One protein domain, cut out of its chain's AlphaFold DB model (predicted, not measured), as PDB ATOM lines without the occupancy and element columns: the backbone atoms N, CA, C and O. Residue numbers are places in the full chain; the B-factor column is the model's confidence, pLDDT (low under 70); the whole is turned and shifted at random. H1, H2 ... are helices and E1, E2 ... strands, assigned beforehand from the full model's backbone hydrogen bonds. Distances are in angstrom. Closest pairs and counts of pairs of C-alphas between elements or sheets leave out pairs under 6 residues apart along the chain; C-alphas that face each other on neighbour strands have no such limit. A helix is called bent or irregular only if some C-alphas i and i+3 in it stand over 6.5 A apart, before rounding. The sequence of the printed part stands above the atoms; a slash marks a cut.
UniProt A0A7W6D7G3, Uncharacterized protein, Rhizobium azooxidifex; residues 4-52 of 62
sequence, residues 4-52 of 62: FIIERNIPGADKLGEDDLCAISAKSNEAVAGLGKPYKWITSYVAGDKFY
ATOM      1  N   PHE A   4     138.444 120.282 164.120       90.94
ATOM      2  CA  PHE A   4     139.830 120.587 163.811       90.94
ATOM      3  C   PHE A   4     139.866 121.539 162.622       90.94
ATOM      4  O   PHE A   4     138.993 121.491 161.751       90.94
ATOM      5  N   ILE A   5     140.893 122.380 162.592       92.69
ATOM      6  CA  ILE A   5     141.205 123.236 161.457       92.69
ATOM      7  C   ILE A   5     142.521 122.757 160.861       92.69
ATOM      8  O   ILE A   5     143.517 122.633 161.571       92.69
ATOM      9  N   ILE A   6     142.514 122.484 159.561       91.12
ATOM     10  CA  ILE A   6     143.725 122.242 158.779       91.12
ATOM     11  C   ILE A   6     144.070 123.565 158.096       91.12
ATOM     12  O   ILE A   6     143.314 124.022 157.237       91.12
ATOM     13  N   GLU A   7     145.179 124.184 158.496       93.75
ATOM     14  CA  GLU A   7     145.736 125.365 157.828       93.75
ATOM     15  C   GLU A   7     146.760 124.919 156.782       93.75
ATOM     16  O   GLU A   7     147.609 124.066 157.045       93.75
ATOM     17  N   ARG A   8     146.681 125.509 155.590       92.50
ATOM     18  CA  ARG A   8     147.679 125.366 154.532       92.50
ATOM     19  C   ARG A   8     148.044 126.739 153.996       92.50
ATOM     20  O   ARG A   8     147.163 127.569 153.782       92.50
ATOM     21  N   ASN A   9     149.330 126.952 153.751       94.44
ATOM     22  CA  ASN A   9     149.800 128.097 152.987       94.44
ATOM     23  C   ASN A   9     149.823 127.699 151.505       94.44
ATOM     24  O   ASN A   9     150.512 126.750 151.130       94.44
ATOM     25  N   ILE A  10     149.010 128.379 150.704       93.06
ATOM     26  CA  ILE A  10     148.901 128.217 149.258       93.06
ATOM     27  C   ILE A  10     149.035 129.631 148.672       93.06
ATOM     28  O   ILE A  10     148.058 130.382 148.678       93.06
ATOM     29  N   PRO A  11     150.231 130.021 148.200       94.88
ATOM     30  CA  PRO A  11     150.446 131.341 147.619       94.88
ATOM     31  C   PRO A  11     149.472 131.615 146.466       94.88
ATOM     32  O   PRO A  11     149.350 130.805 145.548       94.88
ATOM     33  N   GLY A  12     148.785 132.753 146.517       94.38
ATOM     34  CA  GLY A  12     147.757 133.144 145.558       94.38
ATOM     35  C   GLY A  12     146.446 132.365 145.674       94.38
ATOM     36  O   GLY A  12     145.703 132.320 144.697       94.38
ATOM     37  N   ALA A  13     146.148 131.737 146.818       93.38
ATOM     38  CA  ALA A  13     144.891 131.006 147.005       93.38
ATOM     39  C   ALA A  13     143.645 131.870 146.782       93.38
ATOM     40  O   ALA A  13     142.629 131.363 146.317       93.38
ATOM     41  N   ASP A  14     143.725 133.166 147.076       93.94
ATOM     42  CA  ASP A  14     142.682 134.165 146.830       93.94
ATOM     43  C   ASP A  14     142.401 134.416 145.343       93.94
ATOM     44  O   ASP A  14     141.346 134.944 144.997       93.94
ATOM     45  N   LYS A  15     143.329 134.029 144.464       95.69
ATOM     46  CA  LYS A  15     143.215 134.170 143.007       95.69
ATOM     47  C   LYS A  15     142.730 132.896 142.321       95.69
ATOM     48  O   LYS A  15     142.518 132.917 141.110       95.69
ATOM     49  N   LEU A  16     142.607 131.792 143.057       94.06
ATOM     50  CA  LEU A  16     142.150 130.517 142.516       94.06
ATOM     51  C   LEU A  16     140.642 130.547 142.260       94.06
ATOM     52  O   LEU A  16     139.877 131.112 143.043       94.06
ATOM     53  N   GLY A  17     140.222 129.911 141.166       94.94
ATOM     54  CA  GLY A  17     138.808 129.757 140.839       94.94
ATOM     55  C   GLY A  17     138.115 128.714 141.718       94.94
ATOM     56  O   GLY A  17     138.759 127.910 142.394       94.94
ATOM     57  N   GLU A  18     136.783 128.686 141.680       91.62
ATOM     58  CA  GLU A  18     135.984 127.716 142.443       91.62
ATOM     59  C   GLU A  18     136.352 126.260 142.114       91.62
ATOM     60  O   GLU A  18     136.466 125.440 143.028       91.62
ATOM     61  N   ASP A  19     136.612 125.945 140.841       95.00
ATOM     62  CA  ASP A  19     137.039 124.610 140.405       95.00
ATOM     63  C   ASP A  19     138.381 124.189 141.021       95.00
ATOM     64  O   ASP A  19     138.510 123.069 141.523       95.00
ATOM     65  N   ASP A  20     139.363 125.094 141.065       94.44
ATOM     66  CA  ASP A  20     140.669 124.835 141.680       94.44
ATOM     67  C   ASP A  20     140.529 124.600 143.188       94.44
ATOM     68  O   ASP A  20     141.074 123.642 143.742       94.44
ATOM     69  N   LEU A  21     139.750 125.445 143.867       92.69
ATOM     70  CA  LEU A  21     139.487 125.324 145.303       92.69
ATOM     71  C   LEU A  21     138.738 124.021 145.629       92.69
ATOM     72  O   LEU A  21     139.020 123.368 146.647       92.69
ATOM     73  N   CYS A  22     137.823 123.603 144.752       91.50
ATOM     74  CA  CYS A  22     137.124 122.328 144.845       91.50
ATOM     75  C   CYS A  22     138.096 121.151 144.675       91.50
ATOM     76  O   CYS A  22     138.131 120.256 145.526       91.50
ATOM     77  N   ALA A  23     138.963 121.185 143.659       93.75
ATOM     78  CA  ALA A  23     139.980 120.161 143.424       93.75
ATOM     79  C   ALA A  23     140.972 120.043 144.599       93.75
ATOM     80  O   ALA A  23     141.282 118.943 145.065       93.75
ATOM     81  N   ILE A  24     141.408 121.175 145.156       92.44
ATOM     82  CA  ILE A  24     142.274 121.247 146.341       92.44
ATOM     83  C   ILE A  24     141.603 120.615 147.571       92.44
ATOM     84  O   ILE A  24     142.260 119.946 148.384       92.44
ATOM     85  N   SER A  25     140.297 120.824 147.732       91.44
ATOM     86  CA  SER A  25     139.504 120.229 148.813       91.44
ATOM     87  C   SER A  25     139.336 118.723 148.613       91.44
ATOM     88  O   SER A  25     139.560 117.950 149.547       91.44
ATOM     89  N   ALA A  26     139.029 118.288 147.388       91.44
ATOM     90  CA  ALA A  26     138.920 116.879 147.020       91.44
ATOM     91  C   ALA A  26     140.221 116.124 147.314       91.44
ATOM     92  O   ALA A  26     140.192 115.091 147.987       91.44
ATOM     93  N   LYS A  27     141.374 116.698 146.942       91.06
ATOM     94  CA  LYS A  27     142.673 116.074 147.212       91.06
ATOM     95  C   LYS A  27     142.943 115.879 148.702       91.06
ATOM     96  O   LYS A  27     143.557 114.900 149.126       91.06
ATOM     97  N   SER A  28     142.462 116.815 149.509       88.56
ATOM     98  CA  SER A  28     142.610 116.754 150.960       88.56
ATOM     99  C   SER A  28     141.703 115.686 151.572       88.56
ATOM    100  O   SER A  28     142.124 114.976 152.482       88.56
ATOM    101  N   ASN A  29     140.489 115.518 151.037       88.44
ATOM    102  CA  ASN A  29     139.586 114.438 151.430       88.44
ATOM    103  C   ASN A  29     140.180 113.057 151.144       88.44
ATOM    104  O   ASN A  29     140.105 112.186 152.010       88.44
ATOM    105  N   GLU A  30     140.820 112.870 149.987       89.50
ATOM    106  CA  GLU A  30     141.524 111.621 149.661       89.50
ATOM    107  C   GLU A  30     142.637 111.314 150.673       89.50
ATOM    108  O   GLU A  30     142.712 110.207 151.207       89.50
ATOM    109  N   ALA A  31     143.476 112.307 150.990       87.81
ATOM    110  CA  ALA A  31     144.565 112.138 151.951       87.81
ATOM    111  C   ALA A  31     144.044 111.772 153.351       87.81
ATOM    112  O   ALA A  31     144.580 110.886 154.016       87.81
ATOM    113  N   VAL A  32     142.966 112.426 153.789       84.88
ATOM    114  CA  VAL A  32     142.348 112.180 155.096       84.88
ATOM    115  C   VAL A  32     141.645 110.817 155.150       84.88
ATOM    116  O   VAL A  32     141.680 110.167 156.197       84.88
ATOM    117  N   ALA A  33     141.060 110.348 154.044       85.38
ATOM    118  CA  ALA A  33     140.462 109.015 153.953       85.38
ATOM    119  C   ALA A  33     141.498 107.900 154.191       85.38
ATOM    120  O   ALA A  33     141.185 106.894 154.829       85.38
ATOM    121  N   GLY A  34     142.752 108.113 153.774       85.69
ATOM    122  CA  GLY A  34     143.861 107.185 154.014       85.69
ATOM    123  C   GLY A  34     144.294 107.051 155.481       85.69
ATOM    124  O   GLY A  34     145.007 106.111 155.821       85.69
ATOM    125  N   LEU A  35     143.857 107.941 156.381       84.12
ATOM    126  CA  LEU A  35     144.279 107.932 157.792       84.12
ATOM    127  C   LEU A  35     143.531 106.911 158.666       84.12
ATOM    128  O   LEU A  35     143.790 106.840 159.870       84.12
ATOM    129  N   GLY A  36     142.561 106.173 158.112       81.88
ATOM    130  CA  GLY A  36     141.787 105.159 158.845       81.88
ATOM    131  C   GLY A  36     140.928 105.719 159.988       81.88
ATOM    132  O   GLY A  36     140.444 104.977 160.840       81.88
ATOM    133  N   LYS A  37     140.743 107.042 160.039       82.81
ATOM    134  CA  LYS A  37     139.933 107.742 161.042       82.81
ATOM    135  C   LYS A  37     138.712 108.355 160.359       82.81
ATOM    136  O   LYS A  37     138.855 108.918 159.275       82.81
ATOM    137  N   PRO A  38     137.527 108.330 160.993       84.94
ATOM    138  CA  PRO A  38     136.301 108.829 160.380       84.94
ATOM    139  C   PRO A  38     136.226 110.359 160.494       84.94
ATOM    140  O   PRO A  38     135.460 110.921 161.285       84.94
ATOM    141  N   TYR A  39     137.069 111.049 159.737       88.06
ATOM    142  CA  TYR A  39     136.984 112.492 159.579       88.06
ATOM    143  C   TYR A  39     135.885 112.847 158.581       88.06
ATOM    144  O   TYR A  39     135.695 112.180 157.568       88.06
ATOM    145  N   LYS A  40     135.162 113.924 158.871       87.12
ATOM    146  CA  LYS A  40     134.197 114.535 157.964       87.12
ATOM    147  C   LYS A  40     134.655 115.949 157.646       87.12
ATOM    148  O   LYS A  40     134.755 116.772 158.560       87.12
ATOM    149  N   TRP A  41     134.882 116.219 156.368       89.62
ATOM    150  CA  TRP A  41     135.092 117.566 155.850       89.62
ATOM    151  C   TRP A  41     133.790 118.357 155.893       89.62
ATOM    152  O   TRP A  41     132.726 117.813 155.592       89.62
ATOM    153  N   ILE A  42     133.867 119.614 156.320       91.44
ATOM    154  CA  ILE A  42     132.697 120.480 156.475       91.44
ATOM    155  C   ILE A  42     132.737 121.588 155.433       91.44
ATOM    156  O   ILE A  42     131.889 121.633 154.548       91.44
ATOM    157  N   THR A  43     133.722 122.478 155.529       92.50
ATOM    158  CA  THR A  43     133.828 123.660 154.668       92.50
ATOM    159  C   THR A  43     135.277 124.109 154.592       92.50
ATOM    160  O   THR A  43     136.047 123.932 155.543       92.50
ATOM    161  N   SER A  44     135.630 124.683 153.449       94.00
ATOM    162  CA  SER A  44     136.930 125.282 153.197       94.00
ATOM    163  C   SER A  44     136.802 126.789 153.039       94.00
ATOM    164  O   SER A  44     135.813 127.272 152.498       94.00
ATOM    165  N   TYR A  45     137.801 127.515 153.524       94.25
ATOM    166  CA  TYR A  45     137.856 128.971 153.485       94.25
ATOM    167  C   TYR A  45     139.205 129.416 152.944       94.25
ATOM    168  O   TYR A  45     140.229 128.791 153.226       94.25
ATOM    169  N   VAL A  46     139.202 130.526 152.221       95.38
ATOM    170  CA  VAL A  46     140.410 131.182 151.732       95.38
ATOM    171  C   VAL A  46     140.539 132.536 152.411       95.38
ATOM    172  O   VAL A  46     139.555 133.263 152.542       95.38
ATOM    173  N   ALA A  47     141.745 132.867 152.855       95.12
ATOM    174  CA  ALA A  47     142.081 134.176 153.395       95.12
ATOM    175  C   ALA A  47     143.478 134.579 152.906       95.12
ATOM    176  O   ALA A  47     144.487 134.180 153.491       95.12
ATOM    177  N   GLY A  48     143.529 135.345 151.812       95.62
ATOM    178  CA  GLY A  48     144.781 135.669 151.121       95.62
ATOM    179  C   GLY A  48     145.488 134.398 150.647       95.62
ATOM    180  O   GLY A  48     144.870 133.537 150.031       95.62
ATOM    181  N   ASP A  49     146.753 134.234 151.033       96.06
ATOM    182  CA  ASP A  49     147.577 133.057 150.712       96.06
ATOM    183  C   ASP A  49     147.292 131.828 151.593       96.06
ATOM    184  O   ASP A  49     148.057 130.861 151.616       96.06
ATOM    185  N   LYS A  50     146.231 131.857 152.401       94.88
ATOM    186  CA  LYS A  50     145.915 130.768 153.325       94.88
ATOM    187  C   LYS A  50     144.633 130.059 152.949       94.88
ATOM    188  O   LYS A  50     143.615 130.681 152.654       94.88
ATOM    189  N   PHE A  51     144.681 128.740 153.060       95.12
ATOM    190  CA  PHE A  51     143.559 127.847 152.846       95.12
ATOM    191  C   PHE A  51     143.267 127.076 154.134       95.12
ATOM    192  O   PHE A  51     144.087 126.291 154.618       95.12
ATOM    193  N   TYR A  52     142.072 127.271 154.671       95.00
ATOM    194  CA  TYR A  52     141.597 126.669 155.907       95.00
ATOM    195  C   TYR A  52     140.544 125.612 155.627       95.00
ATOM    196  O   TYR A  52     139.666 125.802 154.791       95.00
TER     197      TYR A  52
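What this domain is: This is residues 4 to 52 of the 62 residues of an uncharacterized protein of Rhizobium azooxidifex (UniProt A0A7W6D7G3). One helix, H1, covers one face of a small, strongly twisted sheet, slantwise over its long bent edge strand E2; the other face is bare, and residues 33 to 38 stick out. The printed part has 49 residues, with E1, H1, E2, E3 along it: mixed class, two layers, antiparallel sheet ordered E1, E3, E2. It is only just compact, close to loose (radius of gyration of the C-alphas 11.1 A), spanning 33 by 20 by 16 A.

Where its parts are: Find C-alpha 4 at (139.830, 120.587, 163.811); E1 runs from there to residue 9. H1 is residues 18 to 33, 22.4 A; E2, residues 39 to 47, 23.1 A, bends by 58 degrees at residue 42. E3, residues 50 to 52, ends at (141.597, 126.669, 155.907).

How they stand to each other: Inner strand E3 is antiparallel to E1, N 8 and O 51 at 2.9 A, and forms a hairpin with E2, N 45 and O 52 at 2.8 A. H1 is on the sheet at a height of 9.2 A, over E2, at 34 degrees on the local plane; their closest C-alphas, Val 32 and Tyr 39, are 7.0 A apart. E1, H1, E2 form a split strand-helix-strand unit, E3 between its strands, with a right-handed crossover. In H1 every O i to N i+4 pair is within hydrogen-bond range.

The domain as a whole: The farthest C-alphas, Lys 15 and Gly 36, are 33.1 A apart. The printed part has no cut and no long link; no printed residue is under 70 in pLDDT.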